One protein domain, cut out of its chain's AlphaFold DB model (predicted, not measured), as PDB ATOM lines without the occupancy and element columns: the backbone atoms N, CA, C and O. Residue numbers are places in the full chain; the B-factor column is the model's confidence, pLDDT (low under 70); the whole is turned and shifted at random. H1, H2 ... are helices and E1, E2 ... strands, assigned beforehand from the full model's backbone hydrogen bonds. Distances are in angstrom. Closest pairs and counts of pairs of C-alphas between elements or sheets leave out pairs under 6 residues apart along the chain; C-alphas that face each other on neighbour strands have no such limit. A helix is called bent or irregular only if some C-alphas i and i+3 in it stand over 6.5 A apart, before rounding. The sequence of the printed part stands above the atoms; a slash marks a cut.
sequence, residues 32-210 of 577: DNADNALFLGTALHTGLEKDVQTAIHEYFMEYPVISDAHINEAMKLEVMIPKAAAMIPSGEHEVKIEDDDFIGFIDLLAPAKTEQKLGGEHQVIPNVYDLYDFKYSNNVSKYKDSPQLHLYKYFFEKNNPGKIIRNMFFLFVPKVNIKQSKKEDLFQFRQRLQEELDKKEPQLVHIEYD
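AT A GLANCE: This is residues 32 to 210 of the 577 residues of the protein "NTP-binding protein" of Dielma fastidiosa (UniProt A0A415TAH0). A strongly twisted sheet of five strands curls round helix H5 at one end of the domain, and a bundle of three helices, H1, H2 and H3, packs on its other face, with H1 and H3 next to the sheet and H2 away from it. H6 runs beside H3 toward the other end of the long axis, while at the H5 end the hairpins E1 with E2 and E2 with E3 reach to opposite sides across that axis. The printed part has 179 residues with six named helices and five named strands, in the order H1 H2 H3 E1 E2 E3 H4 H5 E4 H6 E5; its class is mixed, helices and strands. The sheet is mixed, in the order E1 E2 E3 E4 E5, with E3 and E4 parallel and the other neighbours antiparallel. The whole is only just compact, close to loose, with a radius of gyration of the C-alphas of 18.5 A and spans of 60 by 44 by 29 A.

HOW THE PARTS SIT: H1 (residues 37 to 49), H2 (52 to 61) and H3 (68 to 85) form an up and down bundle, each running against the one before. H1 and H2, a helical hairpin, touch at the C-alphas of Ala 43 and Ala 55, 4.6 A apart, at a shallow tilt of 32 degrees, only just short of steep. H2 and H3, also a hairpin, touch at the C-alphas of Ile 56 and Ala 74, 5.9 A apart. Residues 43 to 48 of H1 alone touch H3, closest at the C-alphas of Leu 48 and Ala 85, 5.8 A apart. E1 (92 to 98), E2 (103 to 118) and E3 (121 to 136) form a meander, each strand the antiparallel neighbour of the one before. N 95 and O 106 are 2.9 A apart between E1 and E2, and N 110 and O 130 are 3.0 A apart between E2 and E3. E2 bends by 61 degrees at residue 115 and E3 by 105 degrees at residue 126. H4 (140 to 144) only grazes the sheet. E3, H4, H5 (148 to 159) and E4 (164 to 173) make a strand-helix-strand unit, two parallel neighbours with helices between, whose crossover is right-handed; N 131 and O 167 are 2.9 A apart. Three layers result from helices on both faces: H1 and H3 on one, H5 on the other. H1 has a height over the sheet of 7.5 A and lies over E3, along the strands at 7 degrees on the local plane. H3 has a height over the sheet of 9.0 A and lies over E4. H5 and E4 are closest at the C-alphas of Glu 157 and Ile 164, 6.0 A apart. H6 (186 to 198) is not on the sheet; it touches residues 72 to 80 of H3 alone, closest at the C-alphas of Lys 76 and Leu 197, 7.0 A apart, at a shallow tilt of 19 degrees, the same way. E5 (203 to 207) is antiparallel to E4, with N 205 and O 170 2.9 A apart. Every O i to N i+4 pair is within hydrogen-bond range in H1, H2, H4, H5 and H6, and 11 of 14 are in H3.

IN THESE COORDINATES: H1 begins at C-alpha 37, (167.041, 124.531, 251.510), and is 18.4 A long. H3, the longest helix, is 26.0 A long; it is neither bent nor irregular, but only just: C-alphas 79 and 82 are 6.3 A apart. E2 is 38.0 A long and ends at C-alpha 118, (197.841, 141.642, 226.947). E3 is 31.3 A, E4 26.5 A, H6 18.4 A and H5 16.4 A long. E5 ends at C-alpha 207, (189.055, 131.929, 251.667).

THE WHOLE: The two C-alphas farthest apart, those of Gly 162 and Lys 183, are 61.4 A apart. The printed part has no cut. The one long link is E4 to H6, residues 174 to 185. The mean pLDDT of the printed part is 94.4, and no printed residue is under 70.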
ATOM      1  N   ASP A  32     157.812 118.885 251.816       83.12
ATOM      2  CA  ASP A  32     157.066 119.543 250.734       83.12
ATOM      3  C   ASP A  32     156.988 121.075 250.875       83.12
ATOM      4  O   ASP A  32     156.174 121.743 250.236       83.12
ATOM      5  N   ASN A  33     157.827 121.660 251.732       89.94
ATOM      6  CA  ASN A  33     157.849 123.095 251.971       89.94
ATOM      7  C   ASN A  33     158.617 123.834 250.866       89.94
ATOM      8  O   ASN A  33     159.779 123.539 250.611       89.94
ATOM      9  N   ALA A  34     158.005 124.872 250.289       92.25
ATOM     10  CA  ALA A  34     158.600 125.675 249.215       92.25
ATOM     11  C   ALA A  34     160.010 126.214 249.529       92.25
ATOM     12  O   ALA A  34     160.852 126.309 248.634       92.25
ATOM     13  N   ASP A  35     160.282 126.551 250.796       90.19
ATOM     14  CA  ASP A  35     161.568 127.072 251.267       90.19
ATOM     15  C   ASP A  35     162.616 125.982 251.591       90.19
ATOM     16  O   ASP A  35     163.625 126.265 252.251       90.19
ATOM     17  N   ASN A  36     162.414 124.746 251.108       90.75
ATOM     18  CA  ASN A  36     163.348 123.631 251.258       90.75
ATOM     19  C   ASN A  36     164.757 124.031 250.784       90.75
ATOM     20  O   ASN A  36     165.006 124.373 249.626       90.75
ATOM     21  N   ALA A  37     165.701 124.009 251.726       89.06
ATOM     22  CA  ALA A  37     167.041 124.531 251.510       89.06
ATOM     23  C   ALA A  37     167.883 123.695 250.537       89.06
ATOM     24  O   ALA A  37     168.808 124.260 249.960       89.06
ATOM     25  N   LEU A  38     167.568 122.405 250.359       89.44
ATOM     26  CA  LEU A  38     168.243 121.541 249.395       89.44
ATOM     27  C   LEU A  38     167.778 121.879 247.977       89.44
ATOM     28  O   LEU A  38     168.598 122.296 247.172       89.44
ATOM     29  N   PHE A  39     166.469 121.817 247.710       94.12
ATOM     30  CA  PHE A  39     165.906 122.089 246.380       94.12
ATOM     31  C   PHE A  39     166.219 123.508 245.882       94.12
ATOM     32  O   PHE A  39     166.609 123.692 244.733       94.12
ATOM     33  N   LEU A  40     166.145 124.516 246.759       95.00
ATOM     34  CA  LEU A  40     166.553 125.883 246.415       95.00
ATOM     35  C   LEU A  40     168.072 126.045 246.235       95.00
ATOM     36  O   LEU A  40     168.508 126.975 245.561       95.00
ATOM     37  N   GLY A  41     168.877 125.182 246.861       94.19
ATOM     38  CA  GLY A  41     170.318 125.108 246.632       94.19
ATOM     39  C   GLY A  41     170.619 124.531 245.250       94.19
ATOM     40  O   GLY A  41     171.265 125.200 244.453       94.19
ATOM     41  N   THR A  42     170.068 123.351 244.944       94.88
ATOM     42  CA  THR A  42     170.180 122.693 243.634       94.88
ATOM     43  C   THR A  42     169.742 123.623 242.505       94.88
ATOM     44  O   THR A  42     170.492 123.827 241.561       94.88
ATOM     45  N   ALA A  43     168.586 124.281 242.637       96.94
ATOM     46  CA  ALA A  43     168.098 125.215 241.624       96.94
ATOM     47  C   ALA A  43     169.042 126.413 241.400       96.94
ATOM     48  O   ALA A  43     169.228 126.843 240.263       96.94
ATOM     49  N   LEU A  44     169.688 126.940 242.451       97.12
ATOM     50  CA  LEU A  44     170.721 127.968 242.282       97.12
ATOM     51  C   LEU A  44     171.925 127.428 241.492       97.12
ATOM     52  O   LEU A  44     172.428 128.133 240.623       97.12
ATOM     53  N   HIS A  45     172.377 126.205 241.781       96.69
ATOM     54  CA  HIS A  45     173.506 125.573 241.087       96.69
ATOM     55  C   HIS A  45     173.176 125.331 239.608       96.69
ATOM     56  O   HIS A  45     173.878 125.865 238.752       96.69
ATOM     57  N   THR A  46     172.042 124.686 239.303       97.19
ATOM     58  CA  THR A  46     171.499 124.540 237.937       97.19
ATOM     59  C   THR A  46     171.435 125.885 237.206       97.19
ATOM     60  O   THR A  46     171.756 125.972 236.021       97.19
ATOM     61  N   GLY A  47     171.027 126.953 237.899       96.81
ATOM     62  CA  GLY A  47     170.892 128.288 237.316       96.81
ATOM     63  C   GLY A  47     172.213 128.966 236.968       96.81
ATOM     64  O   GLY A  47     172.249 129.787 236.053       96.81
ATOM     65  N   LEU A  48     173.282 128.632 237.695       96.69
ATOM     66  CA  LEU A  48     174.640 129.127 237.461       96.69
ATOM     67  C   LEU A  48     175.417 128.262 236.456       96.69
ATOM     68  O   LEU A  48     176.278 128.794 235.763       96.69
ATOM     69  N   GLU A  49     175.106 126.966 236.364       95.31
ATOM     70  CA  GLU A  49     175.652 126.024 235.374       95.31
ATOM     71  C   GLU A  49     175.029 126.223 233.979       95.31
ATOM     72  O   GLU A  49     175.736 126.254 232.971       95.31
ATOM     73  N   LYS A  50     173.693 126.333 233.921       94.88
ATOM     74  CA  LYS A  50     172.896 126.314 232.686       94.88
ATOM     75  C   LYS A  50     172.221 127.666 232.455       94.88
ATOM     76  O   LYS A  50     172.738 128.510 231.725       94.88
ATOM     77  N   ASP A  51     171.045 127.859 233.056       96.06
ATOM     78  CA  ASP A  51     170.209 129.047 232.909       96.06
ATOM     79  C   ASP A  51     169.058 129.087 233.939       96.06
ATOM     80  O   ASP A  51     168.671 128.082 234.545       96.06
ATOM     81  N   VAL A  52     168.464 130.273 234.091       97.12
ATOM     82  CA  VAL A  52     167.357 130.566 235.018       97.12
ATOM     83  C   VAL A  52     166.091 129.740 234.751       97.12
ATOM     84  O   VAL A  52     165.408 129.350 235.696       97.12
ATOM     85  N   GLN A  53     165.739 129.487 233.488       97.38
ATOM     86  CA  GLN A  53     164.498 128.791 233.138       97.38
ATOM     87  C   GLN A  53     164.611 127.304 233.472       97.38
ATOM     88  O   GLN A  53     163.687 126.735 234.053       97.38
ATOM     89  N   THR A  54     165.769 126.701 233.188       97.12
ATOM     90  CA  THR A  54     166.073 125.320 233.581       97.12
ATOM     91  C   THR A  54     166.059 125.164 235.105       97.12
ATOM     92  O   THR A  54     165.414 124.249 235.610       97.12
ATOM     93  N   ALA A  55     166.658 126.101 235.849       97.31
ATOM     94  CA  ALA A  55     166.618 126.126 237.317       97.31
ATOM     95  C   ALA A  55     165.197 126.174 237.901       97.31
ATOM     96  O   ALA A  55     164.875 125.424 238.823       97.31
ATOM     97  N   ILE A  56     164.341 127.054 237.374       97.75
ATOM     98  CA  ILE A  56     162.952 127.198 237.831       97.75
ATOM     99  C   ILE A  56     162.120 125.964 237.452       97.75
ATOM    100  O   ILE A  56     161.292 125.516 238.245       97.75
ATOM    101  N   HIS A  57     162.354 125.387 236.270       97.38
ATOM    102  CA  HIS A  57     161.684 124.163 235.842       97.38
ATOM    103  C   HIS A  57     162.061 122.966 236.726       97.38
ATOM    104  O   HIS A  57     161.164 122.316 237.261       97.38
ATOM    105  N   GLU A  58     163.358 122.714 236.935       96.25
ATOM    106  CA  GLU A  58     163.844 121.651 237.825       96.25
ATOM    107  C   GLU A  58     163.313 121.855 239.260       96.25
ATOM    108  O   GLU A  58     162.759 120.920 239.833       96.25
ATOM    109  N   TYR A  59     163.345 123.085 239.799       96.75
ATOM    110  CA  TYR A  59     162.776 123.407 241.119       96.75
ATOM    111  C   TYR A  59     161.299 123.017 241.257       96.75
ATOM    112  O   TYR A  59     160.917 122.461 242.284       96.75
ATOM    113  N   PHE A  60     160.456 123.297 240.258       96.62
ATOM    114  CA  PHE A  60     159.045 122.904 240.319       96.62
ATOM    115  C   PHE A  60     158.845 121.388 240.165       96.62
ATOM    116  O   PHE A  60     157.916 120.844 240.758       96.62
ATOM    117  N   MET A  61     159.710 120.692 239.425       95.00
ATOM    118  CA  MET A  61     159.613 119.238 239.233       95.00
ATOM    119  C   MET A  61     159.946 118.417 240.495       95.00
ATOM    120  O   MET A  61     159.559 117.251 240.564       95.00
ATOM    121  N   GLU A  62     160.585 119.013 241.508       93.12
ATOM    122  CA  GLU A  62     160.807 118.390 242.829       93.12
ATOM    123  C   GLU A  62     159.521 118.260 243.675       93.12
ATOM    124  O   GLU A  62     159.504 117.526 244.667       93.12
ATOM    125  N   TYR A  63     158.428 118.949 243.313       93.19
ATOM    126  CA  TYR A  63     157.200 118.998 244.115       93.19
ATOM    127  C   TYR A  63     155.984 118.403 243.385       93.19
ATOM    128  O   TYR A  63     155.730 118.728 242.226       93.19
ATOM    129  N   PRO A  64     155.137 117.608 244.070       90.44
ATOM    130  CA  PRO A  64     153.912 117.067 243.476       90.44
ATOM    131  C   PRO A  64     152.799 118.117 243.312       90.44
ATOM    132  O   PRO A  64     151.858 117.895 242.551       90.44
ATOM    133  N   VAL A  65     152.863 119.236 244.047       91.50
ATOM    134  CA  VAL A  65     151.860 120.312 244.032       91.50
ATOM    135  C   VAL A  65     152.556 121.664 244.158       91.50
ATOM    136  O   VAL A  65     153.249 121.925 245.138       91.50
ATOM    137  N   ILE A  66     152.315 122.555 243.194       95.44
ATOM    138  CA  ILE A  66     152.822 123.934 243.211       95.44
ATOM    139  C   ILE A  66     151.801 124.856 243.881       95.44
ATOM    140  O   ILE A  66     150.592 124.711 243.713       95.44
ATOM    141  N   SER A  67     152.295 125.831 244.642       95.25
ATOM    142  CA  SER A  67     151.483 126.840 245.332       95.25
ATOM    143  C   SER A  67     152.119 128.223 245.210       95.25
ATOM    144  O   SER A  67     153.278 128.344 244.808       95.25
ATOM    145  N   ASP A  68     151.406 129.278 245.613       95.50
ATOM    146  CA  ASP A  68     151.949 130.641 245.581       95.50
ATOM    147  C   ASP A  68     153.261 130.797 246.355       95.50
ATOM    148  O   ASP A  68     154.085 131.618 245.965       95.50
ATOM    149  N   ALA A  69     153.497 129.996 247.402       95.19
ATOM    150  CA  ALA A  69     154.770 129.982 248.117       95.19
ATOM    151  C   ALA A  69     155.930 129.525 247.214       95.19
ATOM    152  O   ALA A  69     156.965 130.183 247.185       95.19
ATOM    153  N   HIS A  70     155.730 128.467 246.424       96.31
ATOM    154  CA  HIS A  70     156.709 127.974 245.450       96.31
ATOM    155  C   HIS A  70     156.971 129.008 244.348       96.31
ATOM    156  O   HIS A  70     158.120 129.282 244.016       96.31
ATOM    157  N   ILE A  71     155.915 129.650 243.831       96.69
ATOM    158  CA  ILE A  71     156.045 130.742 242.851       96.69
ATOM    159  C   ILE A  71     156.850 131.906 243.451       96.69
ATOM    160  O   ILE A  71     157.726 132.460 242.793       96.69
ATOM    161  N   ASN A  72     156.605 132.252 244.718       96.69
ATOM    162  CA  ASN A  72     157.336 133.318 245.400       96.69
ATOM    163  C   ASN A  72     158.824 132.979 245.606       96.69
ATOM    164  O   ASN A  72     159.633 133.898 245.584       96.69
ATOM    165  N   GLU A  73     159.211 131.713 245.806       96.88
ATOM    166  CA  GLU A  73     160.633 131.327 245.830       96.88
ATOM    167  C   GLU A  73     161.255 131.321 244.423       96.88
ATOM    168  O   GLU A  73     162.374 131.809 244.258       96.88
ATOM    169  N   ALA A  74     160.522 130.868 243.399       97.06
ATOM    170  CA  ALA A  74     160.967 130.917 242.004       97.06
ATOM    171  C   ALA A  74     161.267 132.355 241.538       97.06
ATOM    172  O   ALA A  74     162.314 132.592 240.943       97.06
ATOM    173  N   MET A  75     160.437 133.338 241.917       96.50
ATOM    174  CA  MET A  75     160.713 134.766 241.677       96.50
ATOM    175  C   MET A  75     162.037 135.239 242.309       96.50
ATOM    176  O   MET A  75     162.725 136.092 241.753       96.50
ATOM    177  N   LYS A  76     162.430 134.698 243.474       96.94
ATOM    178  CA  LYS A  76     163.718 135.052 244.100       96.94
ATOM    179  C   LYS A  76     164.885 134.469 243.316       96.94
ATOM    180  O   LYS A  76     165.883 135.162 243.139       96.94
ATOM    181  N   LEU A  77     164.761 133.221 242.857       97.00
ATOM    182  CA  LEU A  77     165.758 132.573 242.002       97.00
ATOM    183  C   LEU A  77     165.922 133.339 240.683       97.00
ATOM    184  O   LEU A  77     167.050 133.650 240.309       97.00
ATOM    185  N   GLU A  78     164.813 133.731 240.047       96.56
ATOM    186  CA  GLU A  78     164.790 134.503 238.797       96.56
ATOM    187  C   GLU A  78     165.605 135.803 238.881       96.56
ATOM    188  O   GLU A  78     166.364 136.121 237.965       96.56
ATOM    189  N   VAL A  79     165.511 136.525 240.003       96.31
ATOM    190  CA  VAL A  79     166.264 137.770 240.233       96.31
ATOM    191  C   VAL A  79     167.701 137.511 240.706       96.31
ATOM    192  O   VAL A  79     168.615 138.251 240.339       96.31
ATOM    193  N   MET A  80     167.930 136.488 241.535       96.25
ATOM    194  CA  MET A  80     169.230 136.268 242.182       96.25
ATOM    195  C   MET A  80     170.239 135.506 241.321       96.25
ATOM    196  O   MET A  80     171.430 135.808 241.411       96.25
ATOM    197  N   ILE A  81     169.801 134.563 240.480       97.06
ATOM    198  CA  ILE A  81     170.698 133.795 239.601       97.06
ATOM    199  C   ILE A  81     171.485 134.726 238.652       97.06
ATOM    200  O   ILE A  81     172.713 134.636 238.654       97.06
ATOM    201  N   PRO A  82     170.873 135.685 237.918       96.75
ATOM    202  CA  PRO A  82     171.622 136.596 237.045       96.75
ATOM    203  C   PRO A  82     172.619 137.488 237.796       96.75
ATOM    204  O   PRO A  82     173.740 137.691 237.325       96.75
ATOM    205  N   LYS A  83     172.243 137.991 238.984       96.38
ATOM    206  CA  LYS A  83     173.147 138.777 239.845       96.38
ATOM    207  C   LYS A  83     174.356 137.951 240.292       96.38
ATOM    208  O   LYS A  83     175.471 138.460 240.325       96.38
ATOM    209  N   ALA A  84     174.137 136.680 240.624       96.56
ATOM    210  CA  ALA A  84     175.175 135.759 241.073       96.56
ATOM    211  C   ALA A  84     176.104 135.336 239.919       96.56
ATOM    212  O   ALA A  84     177.324 135.395 240.073       96.56
ATOM    213  N   ALA A  85     175.544 135.021 238.747       95.94
ATOM    214  CA  ALA A  85     176.292 134.692 237.532       95.94
ATOM    215  C   ALA A  85     177.237 135.829 237.100       95.94
ATOM    216  O   ALA A  85     178.364 135.581 236.683       95.94
ATOM    217  N   ALA A  86     176.823 137.090 237.269       95.62
ATOM    218  CA  ALA A  86     177.651 138.255 236.955       95.62
ATOM    219  C   ALA A  86     178.904 138.413 237.849       95.62
ATOM    220  O   ALA A  86     179.790 139.200 237.510       95.62
ATOM    221  N   MET A  87     178.996 137.695 238.979       94.56
ATOM    222  CA  MET A  87     180.142 137.754 239.901       94.56
ATOM    223  C   MET A  87     181.184 136.647 239.685       94.56
ATOM    224  O   MET A  87     182.243 136.695 240.315       94.56
ATOM    225  N   ILE A  88     180.907 135.662 238.826       94.38
ATOM    226  CA  ILE A  88     181.773 134.496 238.607       94.38
ATOM    227  C   ILE A  88     182.357 134.470 237.185       94.38
ATOM    228  O   ILE A  88     181.719 134.917 236.232       94.38
ATOM    229  N   PRO A  89     183.600 133.983 237.013       94.06
ATOM    230  CA  PRO A  89     184.191 133.779 235.694       94.06
ATOM    231  C   PRO A  89     183.628 132.523 235.013       94.06
ATOM    232  O   PRO A  89     183.168 131.597 235.671       94.06
ATOM    233  N   SER A  90     183.759 132.438 233.688       92.62
ATOM    234  CA  SER A  90     183.529 131.186 232.956       92.62
ATOM    235  C   SER A  90     184.562 130.115 233.340       92.62
ATOM    236  O   SER A  90     185.758 130.414 233.422       92.62
ATOM    237  N   GLY A  91     184.115 128.868 233.491       94.50
ATOM    238  CA  GLY A  91     184.953 127.711 233.810       94.50
ATOM    239  C   GLY A  91     184.214 126.388 233.609       94.50
ATOM    240  O   GLY A  91     183.199 126.342 232.917       94.50
ATOM    241  N   GLU A  92     184.743 125.317 234.194       96.38
ATOM    242  CA  GLU A  92     184.114 123.993 234.216       96.38
ATOM    243  C   GLU A  92     183.258 123.858 235.484       96.38
ATOM    244  O   GLU A  92     183.737 124.155 236.578       96.38
ATOM    245  N   HIS A  93     182.006 123.426 235.341       96.38
ATOM    246  CA  HIS A  93     181.068 123.218 236.452       96.38
ATOM    247  C   HIS A  93     181.009 121.743 236.875       96.38
ATOM    248  O   HIS A  93     181.350 120.864 236.081       96.38
ATOM    249  N   GLU A  94     180.570 121.480 238.110       95.06
ATOM    250  CA  GLU A  94     180.380 120.128 238.675       95.06
ATOM    251  C   GLU A  94     181.611 119.206 238.513       95.06
ATOM    252  O   GLU A  94     181.515 118.006 238.226       95.06
ATOM    253  N   VAL A  95     182.814 119.766 238.688       96.56
ATOM    254  CA  VAL A  95     184.067 119.033 238.460       96.56
ATOM    255  C   VAL A  95     184.263 117.992 239.556       96.56
ATOM    256  O   VAL A  95     184.587 118.310 240.703       96.56
ATOM    257  N   LYS A  96     184.083 116.722 239.186       96.44
ATOM    258  CA  LYS A  96     184.246 115.578 240.084       96.44
ATOM    259  C   LYS A  96     185.703 115.410 240.525       96.44
ATOM    260  O   LYS A  96     186.607 115.266 239.703       96.44
ATOM    261  N   ILE A  97     185.906 115.340 241.836       95.62
ATOM    262  CA  ILE A  97     187.127 114.858 242.478       95.62
ATOM    263  C   ILE A  97     186.839 113.441 242.977       95.62
ATOM    264  O   ILE A  97     185.899 113.244 243.746       95.62
ATOM    265  N   GLU A  98     187.630 112.458 242.554       95.06
ATOM    266  CA  GLU A  98     187.492 111.061 242.979       95.06
ATOM    267  C   GLU A  98     188.867 110.385 243.067       95.06
ATOM    268  O   GLU A  98     189.708 110.569 242.185       95.06
ATOM    269  N   ASP A  99     189.087 109.627 244.140       92.56
ATOM    270  CA  ASP A  99     190.113 108.587 244.277       92.56
ATOM    271  C   ASP A  99     189.597 107.458 245.199       92.56
ATOM    272  O   ASP A  99     188.416 107.423 245.551       92.56
ATOM    273  N   ASP A 100     190.467 106.517 245.583       92.06
ATOM    274  CA  ASP A 100     190.121 105.384 246.457       92.06
ATOM    275  C   ASP A 100     189.667 105.804 247.878       92.06
ATOM    276  O   ASP A 100     189.007 105.024 248.581       92.06
ATOM    277  N   ASP A 101     190.005 107.030 248.300       89.56
ATOM    278  CA  ASP A 101     189.748 107.587 249.629       89.56
ATOM    279  C   ASP A 101     188.546 108.550 249.635       89.56
ATOM    280  O   ASP A 101     187.723 108.507 250.552       89.56
ATOM    281  N   PHE A 102     188.434 109.438 248.640       94.81
ATOM    282  CA  PHE A 102     187.581 110.632 248.682       94.81
ATOM    283  C   PHE A 102     186.736 110.845 247.418       94.81
ATOM    284  O   PHE A 102     187.197 110.639 246.298       94.81
ATOM    285  N   ILE A 103     185.514 111.357 247.608       96.25
ATOM    286  CA  ILE A 103     184.655 111.885 246.542       96.25
ATOM    287  C   ILE A 103     184.106 113.278 246.885       96.25
ATOM    288  O   ILE A 103     183.589 113.527 247.981       96.25
ATOM    289  N   GLY A 104     184.175 114.183 245.912       95.25
ATOM    290  CA  GLY A 104     183.630 115.538 245.974       95.25
ATOM    291  C   GLY A 104     183.311 116.092 244.587       95.25
ATOM    292  O   GLY A 104     183.694 115.510 243.576       95.25
ATOM    293  N   PHE A 105     182.614 117.224 244.549       96.25
ATOM    294  CA  PHE A 105     182.235 117.935 243.330       96.25
ATOM    295  C   PHE A 105     182.531 119.417 243.557       96.25
ATOM    296  O   PHE A 105     182.199 119.941 244.618       96.25
ATOM    297  N   ILE A 106     183.230 120.055 242.618       97.19
ATOM    298  CA  ILE A 106     183.504 121.494 242.643       97.19
ATOM    299  C   ILE A 106     182.445 122.187 241.783       97.19
ATOM    300  O   ILE A 106     182.416 121.955 240.575       97.19
ATOM    301  N   ASP A 107     181.643 123.069 242.380       96.94
ATOM    302  CA  ASP A 107     180.552 123.772 241.690       96.94
ATOM    303  C   ASP A 107     181.047 124.570 240.465       96.94
ATOM    304  O   ASP A 107     180.403 124.567 239.415       96.94
ATOM    305  N   LEU A 108     182.214 125.227 240.578       98.12
ATOM    306  CA  LEU A 108     182.920 125.860 239.458       98.12
ATOM    307  C   LEU A 108     184.449 125.880 239.658       98.12
ATOM    308  O   LEU A 108     184.978 126.410 240.638       98.12
ATOM    309  N   LEU A 109     185.170 125.379 238.655       98.00
ATOM    310  CA  LEU A 109     186.620 125.460 238.508       98.00
ATOM    311  C   LEU A 109     186.971 126.369 237.321       98.00
ATOM    312  O   LEU A 109     186.782 126.007 236.158       98.00
ATOM    313  N   ALA A 110     187.519 127.553 237.594       97.31
ATOM    314  CA  ALA A 110     187.828 128.535 236.558       97.31
ATOM    315  C   ALA A 110     189.338 128.617 236.274       97.31
ATOM    316  O   ALA A 110     190.125 128.693 237.218       97.31
ATOM    317  N   PRO A 111     189.786 128.663 235.004       96.56
ATOM    318  CA  PRO A 111     191.188 128.913 234.684       96.56
ATOM    319  C   PRO A 111     191.639 130.283 235.206       96.56
ATOM    320  O   PRO A 111     191.063 131.318 234.856       96.56
ATOM    321  N   ALA A 112     192.692 130.295 236.023       94.69
ATOM    322  CA  ALA A 112     193.237 131.511 236.605       94.69
ATOM    323  C   ALA A 112     193.776 132.428 235.505       94.69
ATOM    324  O   ALA A 112     194.439 131.978 234.569       94.69
ATOM    325  N   LYS A 113     193.531 133.736 235.626       92.50
ATOM    326  CA  LYS A 113     194.006 134.734 234.656       92.50
ATOM    327  C   LYS A 113     195.017 135.712 235.259       92.50
ATOM    328  O   LYS A 113     195.054 135.916 236.479       92.50
ATOM    329  N   THR A 114     195.845 136.301 234.398       88.69
ATOM    330  CA  THR A 114     196.816 137.348 234.744       88.69
ATOM    331  C   THR A 114     196.117 138.648 235.127       88.69
ATOM    332  O   THR A 114     195.140 139.040 234.494       88.69
ATOM    333  N   GLU A 115     196.640 139.378 236.113       83.88
ATOM    334  CA  GLU A 115     196.123 140.715 236.459       83.88
ATOM    335  C   GLU A 115     196.332 141.713 235.314       83.88
ATOM    336  O   GLU A 115     195.434 142.477 234.958       83.88
ATOM    337  N   GLN A 116     197.510 141.669 234.687       84.94
ATOM    338  CA  GLN A 116     197.822 142.483 233.519       84.94
ATOM    339  C   GLN A 116     197.115 141.945 232.272       84.94
ATOM    340  O   GLN A 116     197.062 140.734 232.036       84.94
ATOM    341  N   LYS A 117     196.606 142.871 231.456       85.69
ATOM    342  CA  LYS A 117     195.993 142.587 230.157       85.69
ATOM    343  C   LYS A 117     197.039 142.650 229.051       85.69
ATOM    344  O   LYS A 117     197.743 143.650 228.933       85.69
ATOM    345  N   LEU A 118     197.073 141.637 228.190       81.44
ATOM    346  CA  LEU A 118     197.841 141.642 226.947       81.44
ATOM    347  C   LEU A 118     196.845 141.702 225.784       81.44
ATOM    348  O   LEU A 118     195.921 140.897 225.725       81.44
ATOM    349  N   GLY A 119     196.969 142.701 224.906       81.12
ATOM    350  CA  GLY A 119     196.010 142.910 223.808       81.12
ATOM    351  C   GLY A 119     194.594 143.338 224.239       81.12
ATOM    352  O   GLY A 119     193.683 143.305 223.425       81.12
ATOM    353  N   GLY A 120     194.400 143.746 225.501       82.94
ATOM    354  CA  GLY A 120     193.088 144.102 226.068       82.94
ATOM    355  C   GLY A 120     192.422 142.989 226.888       82.94
ATOM    356  O   GLY A 120     191.477 143.264 227.635       82.94
ATOM    357  N   GLU A 121     192.967 141.771 226.841       83.62
ATOM    358  CA  GLU A 121     192.433 140.586 227.517       83.62
ATOM    359  C   GLU A 121     193.379 140.059 228.604       83.62
ATOM    360  O   GLU A 121     194.605 140.140 228.493       83.62
ATOM    361  N   HIS A 122     192.800 139.509 229.674       87.19
ATOM    362  CA  HIS A 122     193.551 138.809 230.718       87.19
ATOM    363  C   HIS A 122     193.940 137.415 230.213       87.19
ATOM    364  O   HIS A 122     193.073 136.645 229.799       87.19
ATOM    365  N   GLN A 123     195.230 137.089 230.260       91.56
ATOM    366  CA  GLN A 123     195.763 135.836 229.726       91.56
ATOM    367  C   GLN A 123     195.530 134.690 230.714       91.56
ATOM    368  O   GLN A 123     195.653 134.885 231.922       91.56
ATOM    369  N   VAL A 124     195.202 133.498 230.215       92.06
ATOM    370  CA  VAL A 124     195.056 132.295 231.053       92.06
ATOM    371  C   VAL A 124     196.434 131.811 231.503       92.06
ATOM    372  O   VAL A 124     197.358 131.709 230.696       92.06
ATOM    373  N   ILE A 125     196.571 131.505 232.790       92.62
ATOM    374  CA  ILE A 125     197.788 130.959 233.391       92.62
ATOM    375  C   ILE A 125     197.733 129.425 233.261       92.62
ATOM    376  O   ILE A 125     196.823 128.811 233.821       92.62
ATOM    377  N   PRO A 126     198.668 128.775 232.539       93.19
ATOM    378  CA  PRO A 126     198.627 127.328 232.333       93.19
ATOM    379  C   PRO A 126     198.636 126.543 233.649       93.19
ATOM    380  O   PRO A 126     199.462 126.805 234.521       93.19
ATOM    381  N   ASN A 127     197.742 125.557 233.760       95.12
ATOM    382  CA  ASN A 127     197.572 124.665 234.916       95.12
ATOM    383  C   ASN A 127     197.267 125.348 236.266       95.12
ATOM    384  O   ASN A 127     197.325 124.688 237.304       95.12
ATOM    385  N   VAL A 128     196.908 126.634 236.281       97.31
ATOM    386  CA  VAL A 128     196.492 127.341 237.498       97.31
ATOM    387  C   VAL A 128     195.010 127.685 237.401       97.31
ATOM    388  O   VAL A 128     194.536 128.137 236.359       97.31
ATOM    389  N   TYR A 129     194.279 127.472 238.488       98.06
ATOM    390  CA  TYR A 129     192.827 127.616 238.558       98.06
ATOM    391  C   TYR A 129     192.417 128.389 239.813       98.06
ATOM    392  O   TYR A 129     193.150 128.413 240.800       98.06
ATOM    393  N   ASP A 130     191.243 129.003 239.792       97.88
ATOM    394  CA  ASP A 130     190.561 129.514 240.977       97.88
ATOM    395  C   ASP A 130     189.290 128.672 241.204       97.88
ATOM    396  O   ASP A 130     188.589 128.319 240.251       97.88
ATOM    397  N   LEU A 131     189.029 128.303 242.459       98.00
ATOM    398  CA  LEU A 131     187.956 127.393 242.868       98.00
ATOM    399  C   LEU A 131     186.785 128.175 243.465       98.00
ATOM    400  O   LEU A 131     186.998 129.052 244.303       98.00
ATOM    401  N   TYR A 132     185.561 127.822 243.079       97.94
ATOM    402  CA  TYR A 132     184.331 128.463 243.533       97.94
ATOM    403  C   TYR A 132     183.332 127.420 244.047       97.94
ATOM    404  O   TYR A 132     183.180 126.350 243.461       97.94
ATOM    405  N   ASP A 133     182.639 127.770 245.127       96.81
ATOM    406  CA  ASP A 133     181.505 127.026 245.684       96.81
ATOM    407  C   ASP A 133     180.350 127.996 245.985       96.81
ATOM    408  O   ASP A 133     180.560 129.135 246.422       96.81
ATOM    409  N   PHE A 134     179.122 127.573 245.707       96.50
ATOM    410  CA  PHE A 134     177.926 128.397 245.700       96.50
ATOM    411  C   PHE A 134     177.028 128.074 246.902       96.50
ATOM    412  O   PHE A 134     176.550 126.952 247.092       96.50
ATOM    413  N   LYS A 135     176.716 129.093 247.712       94.94
ATOM    414  CA  LYS A 135     175.913 128.945 248.936       94.94
ATOM    415  C   LYS A 135     174.701 129.872 248.930       94.94
ATOM    416  O   LYS A 135     174.817 131.072 249.182       94.94
ATOM    417  N   TYR A 136     173.503 129.302 248.761       94.75
ATOM    418  CA  TYR A 136     172.244 130.027 248.971       94.75
ATOM    419  C   TYR A 136     171.955 130.174 250.476       94.75
ATOM    420  O   TYR A 136     171.258 129.358 251.088       94.75
ATOM    421  N   SER A 137     172.555 131.174 251.126       92.31
ATOM    422  CA  SER A 137     172.467 131.351 252.578       92.31
ATOM    423  C   SER A 137     172.769 132.770 253.056       92.31
ATOM    424  O   SER A 137     173.586 133.482 252.489       92.31
ATOM    425  N   ASN A 138     172.174 133.128 254.197       89.81
ATOM    426  CA  ASN A 138     172.489 134.354 254.939       89.81
ATOM    427  C   ASN A 138     173.599 134.158 255.996       89.81
ATOM    428  O   ASN A 138     174.028 135.131 256.611       89.81
ATOM    429  N   ASN A 139     174.047 132.923 256.264       87.88
ATOM    430  CA  ASN A 139     174.963 132.614 257.373       87.88
ATOM    431  C   ASN A 139     176.439 132.563 256.934       87.88
ATOM    432  O   ASN A 139     177.091 131.524 257.030       87.88
ATOM    433  N   VAL A 140     176.952 133.689 256.430       87.06
ATOM    434  CA  VAL A 140     178.306 133.805 255.851       87.06
ATOM    435  C   VAL A 140     179.409 133.363 256.822       87.06
ATOM    436  O   VAL A 140     180.346 132.685 256.409       87.06
ATOM    437  N   SER A 141     179.310 133.708 258.112       87.00
ATOM    438  CA  SER A 141     180.355 133.388 259.097       87.00
ATOM    439  C   SER A 141     180.549 131.883 259.278       87.00
ATOM    440  O   SER A 141     181.683 131.429 259.193       87.00
ATOM    441  N   LYS A 142     179.470 131.098 259.429       86.00
ATOM    442  CA  LYS A 142     179.581 129.637 259.603       86.00
ATOM    443  C   LYS A 142     180.305 128.967 258.426       86.00
ATOM    444  O   LYS A 142     181.058 128.024 258.634       86.00
ATOM    445  N   TYR A 143     180.074 129.432 257.198       86.50
ATOM    446  CA  TYR A 143     180.701 128.834 256.017       86.50
ATOM    447  C   TYR A 143     182.182 129.190 255.868       86.50
ATOM    448  O   TYR A 143     182.921 128.369 255.339       86.50
ATOM    449  N   LYS A 144     182.649 130.336 256.387       87.44
ATOM    450  CA  LYS A 144     184.089 130.657 256.411       87.44
ATOM    451  C   LYS A 144     184.916 129.643 257.204       87.44
ATOM    452  O   LYS A 144     186.070 129.418 256.867       87.44
ATOM    453  N   ASP A 145     184.319 129.018 258.217       87.69
ATOM    454  CA  ASP A 145     184.968 127.982 259.024       87.69
ATOM    455  C   ASP A 145     184.848 126.565 258.422       87.69
ATOM    456  O   ASP A 145     185.426 125.623 258.975       87.69
ATOM    457  N   SER A 146     184.115 126.400 257.312       91.31
ATOM    458  CA  SER A 146     183.856 125.106 256.667       91.31
ATOM    459  C   SER A 146     185.131 124.494 256.073       91.31
ATOM    460  O   SER A 146     185.830 125.169 255.317       91.31
ATOM    461  N   PRO A 147     185.425 123.201 256.311       94.69
ATOM    462  CA  PRO A 147     186.577 122.545 255.701       94.69
ATOM    463  C   PRO A 147     186.396 122.285 254.192       94.69
ATOM    464  O   PRO A 147     187.379 121.999 253.516       94.69
ATOM    465  N   GLN A 148     185.178 122.396 253.642       94.81
ATOM    466  CA  GLN A 148     184.823 121.947 252.286       94.81
ATOM    467  C   GLN A 148     185.810 122.384 251.180       94.81
ATOM    468  O   GLN A 148     186.339 121.522 250.477       94.81
ATOM    469  N   LEU A 149     186.125 123.683 251.048       96.50
ATOM    470  CA  LEU A 149     187.037 124.163 249.988       96.50
ATOM    471  C   LEU A 149     188.482 123.709 250.193       96.50
ATOM    472  O   LEU A 149     189.191 123.451 249.223       96.50
ATOM    473  N   HIS A 150     188.902 123.556 251.448       97.38
ATOM    474  CA  HIS A 150     190.235 123.081 251.806       97.38
ATOM    475  C   HIS A 150     190.417 121.630 251.352       97.38
ATOM    476  O   HIS A 150     191.438 121.288 250.756       97.38
ATOM    477  N   LEU A 151     189.392 120.795 251.562       96.94
ATOM    478  CA  LEU A 151     189.361 119.422 251.059       96.94
ATOM    479  C   LEU A 151     189.378 119.397 249.532       96.94
ATOM    480  O   LEU A 151     190.193 118.686 248.951       96.94
ATOM    481  N   TYR A 152     188.526 120.190 248.877       97.56
ATOM    482  CA  TYR A 152     188.462 120.210 247.417       97.56
ATOM    483  C   TYR A 152     189.785 120.656 246.787       97.56
ATOM    484  O   TYR A 152     190.269 119.976 245.888       97.56
ATOM    485  N   LYS A 153     190.428 121.712 247.303       97.62
ATOM    486  CA  LYS A 153     191.775 122.115 246.872       97.62
ATOM    487  C   LYS A 153     192.790 120.985 247.059       97.62
ATOM    488  O   LYS A 153     193.481 120.641 246.105       97.62
ATOM    489  N   TYR A 154     192.857 120.392 248.253       97.12
ATOM    490  CA  TYR A 154     193.827 119.341 248.561       97.12
ATOM    491  C   TYR A 154     193.668 118.107 247.658       97.12
ATOM    492  O   TYR A 154     194.632 117.687 247.020       97.12
ATOM    493  N   PHE A 155     192.461 117.542 247.566       96.81
ATOM    494  CA  PHE A 155     192.223 116.337 246.765       96.81
ATOM    495  C   PHE A 155     192.280 116.620 245.255       96.81
ATOM    496  O   PHE A 155     192.765 115.777 244.503       96.81
ATOM    497  N   PHE A 156     191.886 117.811 244.786       97.56
ATOM    498  CA  PHE A 156     192.077 118.185 243.381       97.56
ATOM    499  C   PHE A 156     193.564 118.220 242.998       97.56
ATOM    500  O   PHE A 156     193.939 117.632 241.982       97.56
ATOM    501  N   GLU A 157     194.414 118.858 243.811       97.38
ATOM    502  CA  GLU A 157     195.863 118.954 243.572       97.38
ATOM    503  C   GLU A 157     196.572 117.597 243.731       97.38
ATOM    504  O   GLU A 157     197.421 117.259 242.905       97.38
ATOM    505  N   LYS A 158     196.175 116.780 244.723       95.75
ATOM    506  CA  LYS A 158     196.619 115.378 244.893       95.75
ATOM    507  C   LYS A 158     196.354 114.563 243.621       95.75
ATOM    508  O   LYS A 158     197.248 113.865 243.143       95.75
ATOM    509  N   ASN A 159     195.149 114.681 243.060       95.75
ATOM    510  CA  ASN A 159     194.683 113.822 241.968       95.75
ATOM    511  C   ASN A 159     195.062 114.375 240.581       95.75
ATOM    512  O   ASN A 159     194.983 113.656 239.587       95.75
ATOM    513  N   ASN A 160     195.525 115.628 240.502       96.06
ATOM    514  CA  ASN A 160     195.990 116.272 239.273       96.06
ATOM    515  C   ASN A 160     197.417 116.847 239.428       96.06
ATOM    516  O   ASN A 160     197.579 118.073 239.444       96.06
ATOM    517  N   PRO A 161     198.471 116.008 239.489       94.38
ATOM    518  CA  PRO A 161     199.847 116.479 239.631       94.38
ATOM    519  C   PRO A 161     200.223 117.550 238.596       94.38
ATOM    520  O   PRO A 161     200.129 117.338 237.387       94.38
ATOM    521  N   GLY A 162     200.664 118.711 239.084       93.50
ATOM    522  CA  GLY A 162     201.041 119.860 238.256       93.50
ATOM    523  C   GLY A 162     199.917 120.861 237.963       93.50
ATOM    524  O   GLY A 162     200.222 121.911 237.399       93.50
ATOM    525  N   LYS A 163     198.664 120.595 238.367       97.19
ATOM    526  CA  LYS A 163     197.607 121.618 238.467       97.19
ATOM    527  C   LYS A 163     197.587 122.230 239.871       97.19
ATOM    528  O   LYS A 163     197.862 121.536 240.844       97.19
ATOM    529  N   ILE A 164     197.267 123.522 239.971       97.19
ATOM    530  CA  ILE A 164     197.270 124.281 241.234       97.19
ATOM    531  C   ILE A 164     196.007 125.146 241.343       97.19
ATOM    532  O   ILE A 164     195.671 125.883 240.417       97.19
ATOM    533  N   ILE A 165     195.349 125.115 242.500       97.88
ATOM    534  CA  ILE A 165     194.312 126.062 242.918       97.88
ATOM    535  C   ILE A 165     194.988 127.268 243.584       97.88
ATOM    536  O   ILE A 165     195.557 127.153 244.675       97.88
ATOM    537  N   ARG A 166     194.923 128.430 242.928       96.75
ATOM    538  CA  ARG A 166     195.478 129.711 243.387       96.75
ATOM    539  C   ARG A 166     194.608 130.352 244.465       96.75
ATOM    540  O   ARG A 166     195.119 130.678 245.530       96.75
ATOM    541  N   ASN A 167     193.316 130.524 244.193       97.00
ATOM    542  CA  ASN A 167     192.346 131.078 245.137       97.00
ATOM    543  C   ASN A 167     191.162 130.138 245.341       97.00
ATOM    544  O   ASN A 167     190.832 129.336 244.468       97.00
ATOM    545  N   MET A 168     190.493 130.299 246.479       97.62
ATOM    546  CA  MET A 168     189.230 129.644 246.799       97.62
ATOM    547  C   MET A 168     188.205 130.719 247.158       97.62
ATOM    548  O   MET A 168     188.528 131.662 247.887       97.62
ATOM    549  N   PHE A 169     186.979 130.581 246.665       97.31
ATOM    550  CA  PHE A 169     185.901 131.529 246.906       97.31
ATOM    551  C   PHE A 169     184.594 130.822 247.262       97.31
ATOM    552  O   PHE A 169     184.214 129.841 246.627       97.31
ATOM    553  N   PHE A 170     183.852 131.392 248.211       97.25
ATOM    554  CA  PHE A 170     182.418 131.148 248.332       97.25
ATOM    555  C   PHE A 170     181.642 132.279 247.652       97.25
ATOM    556  O   PHE A 170     181.899 133.457 247.917       97.25
ATOM    557  N   LEU A 171     180.657 131.931 246.826       97.12
ATOM    558  CA  LEU A 171     179.630 132.847 246.333       97.12
ATOM    559  C   LEU A 171     178.391 132.723 247.224       97.12
ATOM    560  O   LEU A 171     177.624 131.764 247.120       97.12
ATOM    561  N   PHE A 172     178.184 133.697 248.106       96.81
ATOM    562  CA  PHE A 172     176.996 133.752 248.951       96.81
ATOM    563  C   PHE A 172     175.863 134.474 248.239       96.81
ATOM    564  O   PHE A 172     175.958 135.665 247.955       96.81
ATOM    565  N   VAL A 173     174.764 133.764 248.011       96.38
ATOM    566  CA  VAL A 173     173.526 134.336 247.478       96.38
ATOM    567  C   VAL A 173     172.530 134.472 248.639       96.38
ATOM    568  O   VAL A 173     172.197 133.465 249.273       96.38
ATOM    569  N   PRO A 174     172.082 135.692 248.991       94.38
ATOM    570  CA  PRO A 174     171.276 135.920 250.188       94.38
ATOM    571  C   PRO A 174     169.825 135.446 250.016       94.38
ATOM    572  O   PRO A 174     169.207 135.643 248.973       94.38
ATOM    573  N   LYS A 175     169.235 134.897 251.084       92.56
ATOM    574  CA  LYS A 175     167.811 134.528 251.128       92.56
ATOM    575  C   LYS A 175     166.948 135.697 251.607       92.56
ATOM    576  O   LYS A 175     167.132 136.192 252.727       92.56
ATOM    577  N   VAL A 176     165.954 136.090 250.809       92.69
ATOM    578  CA  VAL A 176     164.932 137.078 251.202       92.69
ATOM    579  C   VAL A 176     163.784 136.379 251.935       92.69
ATOM    580  O   VAL A 176     162.905 135.766 251.330       92.69
ATOM    581  N   ASN A 177     163.793 136.483 253.266       88.75
ATOM    582  CA  ASN A 177     162.863 135.787 254.163       88.75
ATOM    583  C   ASN A 177     161.750 136.715 254.684       88.75
ATOM    584  O   ASN A 177     161.573 136.874 255.894       88.75
ATOM    585  N   ILE A 178     161.002 137.346 253.776       92.38
ATOM    586  CA  ILE A 178     159.787 138.094 254.135       92.38
ATOM    587  C   ILE A 178     158.557 137.178 254.128       92.38
ATOM    588  O   ILE A 178     158.495 136.205 253.384       92.38
ATOM    589  N   LYS A 179     157.557 137.507 254.950       91.25
ATOM    590  CA  LYS A 179     156.255 136.825 254.981       91.25
ATOM    591  C   LYS A 179     155.156 137.768 254.506       91.25
ATOM    592  O   LYS A 179     155.258 138.979 254.727       91.25
ATOM    593  N   GLN A 180     154.113 137.209 253.895       92.56
ATOM    594  CA  GLN A 180     152.885 137.940 253.603       92.56
ATOM    595  C   GLN A 180     152.144 138.234 254.915       92.56
ATOM    596  O   GLN A 180     151.971 137.366 255.773       92.56
ATOM    597  N   SER A 181     151.743 139.486 255.089       91.19
ATOM    598  CA  SER A 181     150.959 139.967 256.218       91.19
ATOM    599  C   SER A 181     149.460 139.837 255.943       91.19
ATOM    600  O   SER A 181     149.011 139.793 254.805       91.19
ATOM    601  N   LYS A 182     148.646 139.873 257.003       92.44
ATOM    602  CA  LYS A 182     147.173 139.874 256.891       92.44
ATOM    603  C   LYS A 182     146.582 141.171 256.304       92.44
ATOM    604  O   LYS A 182     145.365 141.313 256.294       92.44
ATOM    605  N   LYS A 183     147.418 142.147 255.930       93.56
ATOM    606  CA  LYS A 183     147.005 143.479 255.456       93.56
ATOM    607  C   LYS A 183     147.328 143.728 253.982       93.56
ATOM    608  O   LYS A 183     147.009 144.808 253.500       93.56
ATOM    609  N   GLU A 184     147.966 142.777 253.306       94.19
ATOM    610  CA  GLU A 184     148.358 142.903 251.902       94.19
ATOM    611  C   GLU A 184     147.841 141.707 251.094       94.19
ATOM    612  O   GLU A 184     147.848 140.565 251.570       94.19
ATOM    613  N   ASP A 185     147.391 141.965 249.870       94.94
ATOM    614  CA  ASP A 185     147.071 140.900 248.920       94.94
ATOM    615  C   ASP A 185     148.349 140.290 248.302       94.94
ATOM    616  O   ASP A 185     149.476 140.712 248.575       94.94
ATOM    617  N   LEU A 186     148.181 139.246 247.487       94.88
ATOM    618  CA  LEU A 186     149.297 138.532 246.865       94.88
ATOM    619  C   LEU A 186     150.096 139.407 245.880       94.88
ATOM    620  O   LEU A 186     151.309 139.241 245.762       94.88
ATOM    621  N   PHE A 187     149.439 140.336 245.180       95.56
ATOM    622  CA  PHE A 187     150.093 141.234 244.229       95.56
ATOM    623  C   PHE A 187     150.944 142.270 244.973       95.56
ATOM    624  O   PHE A 187     152.127 142.427 244.675       95.56
ATOM    625  N   GLN A 188     150.377 142.894 246.009       96.88
ATOM    626  CA  GLN A 188     151.081 143.810 246.909       96.88
ATOM    627  C   GLN A 188     152.277 143.126 247.589       96.88
ATOM    628  O   GLN A 188     153.367 143.699 247.650       96.88
ATOM    629  N   PHE A 189     152.109 141.873 248.030       97.19
ATOM    630  CA  PHE A 189     153.207 141.080 248.582       97.19
ATOM    631  C   PHE A 189     154.327 140.840 247.563       97.19
ATOM    632  O   PHE A 189     155.497 141.026 247.894       97.19
ATOM    633  N   ARG A 190     153.989 140.452 246.325       96.62
ATOM    634  CA  ARG A 190     154.970 140.206 245.254       96.62
ATOM    635  C   ARG A 190     155.703 141.479 244.829       96.62
ATOM    636  O   ARG A 190     156.912 141.427 244.628       96.62
ATOM    637  N   GLN A 191     155.022 142.625 244.790       96.12
ATOM    638  CA  GLN A 191     155.666 143.923 244.571       96.12
ATOM    639  C   GLN A 191     156.682 144.234 245.684       96.12
ATOM    640  O   GLN A 191     157.839 144.538 245.404       96.12
ATOM    641  N   ARG A 192     156.291 144.066 246.953       96.25
ATOM    642  CA  ARG A 192     157.188 144.255 248.103       96.25
ATOM    643  C   ARG A 192     158.338 143.239 248.142       96.25
ATOM    644  O   ARG A 192     159.420 143.561 248.627       96.25
ATOM    645  N   LEU A 193     158.126 142.020 247.642       96.38
ATOM    646  CA  LEU A 193     159.177 141.016 247.480       96.38
ATOM    647  C   LEU A 193     160.215 141.461 246.447       96.38
ATOM    648  O   LEU A 193     161.406 141.361 246.735       96.38
ATOM    649  N   GLN A 194     159.781 142.000 245.303       95.50
ATOM    650  CA  GLN A 194     160.684 142.557 244.295       95.50
ATOM    651  C   GLN A 194     161.517 143.712 244.867       95.50
ATOM    652  O   GLN A 194     162.741 143.678 244.790       95.50
ATOM    653  N   GLU A 195     160.878 144.670 245.546       95.44
ATOM    654  CA  GLU A 195     161.578 145.795 246.184       95.44
ATOM    655  C   GLU A 195     162.639 145.344 247.207       95.44
ATOM    656  O   GLU A 195     163.660 146.010 247.375       95.44
ATOM    657  N   GLU A 196     162.418 144.237 247.920       95.44
ATOM    658  CA  GLU A 196     163.407 143.669 248.844       95.44
ATOM    659  C   GLU A 196     164.503 142.858 248.136       95.44
ATOM    660  O   GLU A 196     165.636 142.850 248.615       95.44
ATOM    661  N   LEU A 197     164.207 142.210 247.003       94.44
ATOM    662  CA  LEU A 197     165.198 141.529 246.158       94.44
ATOM    663  C   LEU A 197     166.143 142.528 245.476       94.44
ATOM    664  O   LEU A 197     167.354 142.307 245.446       94.44
ATOM    665  N   ASP A 198     165.620 143.658 245.000       92.31
ATOM    666  CA  ASP A 198     166.408 144.699 244.333       92.31
ATOM    667  C   ASP A 198     167.486 145.285 245.263       92.31
ATOM    668  O   ASP A 198     168.594 145.580 244.820       92.31
ATOM    669  N   LYS A 199     167.202 145.364 246.573       94.44
ATOM    670  CA  LYS A 199     168.120 145.831 247.635       94.44
ATOM    671  C   LYS A 199     169.182 144.800 248.049       94.44
ATOM    672  O   LYS A 199     169.974 145.080 248.955       94.44
ATOM    673  N   LYS A 200     169.167 143.589 247.487       94.44
ATOM    674  CA  LYS A 200     170.077 142.494 247.853       94.44
ATOM    675  C   LYS A 200     171.009 142.155 246.704       94.44
ATOM    676  O   LYS A 200     170.575 141.982 245.571       94.44
ATOM    677  N   GLU A 201     172.279 141.999 247.047       94.94
ATOM    678  CA  GLU A 201     173.337 141.562 246.144       94.94
ATOM    679  C   GLU A 201     174.009 140.306 246.710       94.94
ATOM    680  O   GLU A 201     174.163 140.201 247.935       94.94
ATOM    681  N   PRO A 202     174.416 139.357 245.851       96.12
ATOM    682  CA  PRO A 202     175.353 138.302 246.213       96.12
ATOM    683  C   PRO A 202     176.693 138.853 246.718       96.12
ATOM    684  O   PRO A 202     177.036 140.018 246.517       96.12
ATOM    685  N   GLN A 203     177.473 138.004 247.381       95.62
ATOM    686  CA  GLN A 203     178.801 138.351 247.871       95.62
ATOM    687  C   GLN A 203     179.804 137.250 247.531       95.62
ATOM    688  O   GLN A 203     179.686 136.127 248.018       95.62
ATOM    689  N   LEU A 204     180.839 137.599 246.767       96.00
ATOM    690  CA  LEU A 204     182.013 136.753 246.592       96.00
ATOM    691  C   LEU A 204     182.976 136.945 247.776       96.00
ATOM    692  O   LEU A 204     183.345 138.070 248.119       96.00
ATOM    693  N   VAL A 205     183.372 135.849 248.420       96.19
ATOM    694  CA  VAL A 205     184.216 135.838 249.622       96.19
ATOM    695  C   VAL A 205     185.419 134.937 249.385       96.19
ATOM    696  O   VAL A 205     185.258 133.733 249.213       96.19
ATOM    697  N   HIS A 206     186.619 135.517 249.407       95.94
ATOM    698  CA  HIS A 206     187.882 134.774 249.362       95.94
ATOM    699  C   HIS A 206     188.129 134.015 250.671       95.94
ATOM    700  O   HIS A 206     187.801 134.519 251.750       95.94
ATOM    701  N   ILE A 207     188.695 132.813 250.557       95.94
ATOM    702  CA  ILE A 207     189.055 131.929 251.667       95.94
ATOM    703  C   ILE A 207     190.533 131.549 251.543       95.94
ATOM    704  O   ILE A 207     190.972 131.015 250.522       95.94
ATOM    705  N   GLU A 208     191.300 131.804 252.603       95.38
ATOM    706  CA  GLU A 208     192.700 131.394 252.705       95.38
ATOM    707  C   GLU A 208     192.806 129.890 253.001       95.38
ATOM    708  O   GLU A 208     192.011 129.326 253.755       95.38
ATOM    709  N   TYR A 209     193.790 129.218 252.400       96.50
ATOM    710  CA  TYR A 209     193.960 127.777 252.576       96.50
ATOM    711  C   TYR A 209     194.632 127.436 253.912       96.50
ATOM    712  O   TYR A 209     195.837 127.601 254.087       96.50
ATOM    713  N   ASP A 210     193.828 126.887 254.816       96.81
ATOM    714  CA  ASP A 210     194.247 126.247 256.062       96.81
ATOM    715  C   ASP A 210     194.361 124.710 255.882       96.81
ATOM    716  O   ASP A 210     193.345 124.062 255.600       96.81
TER     717      ASP A 210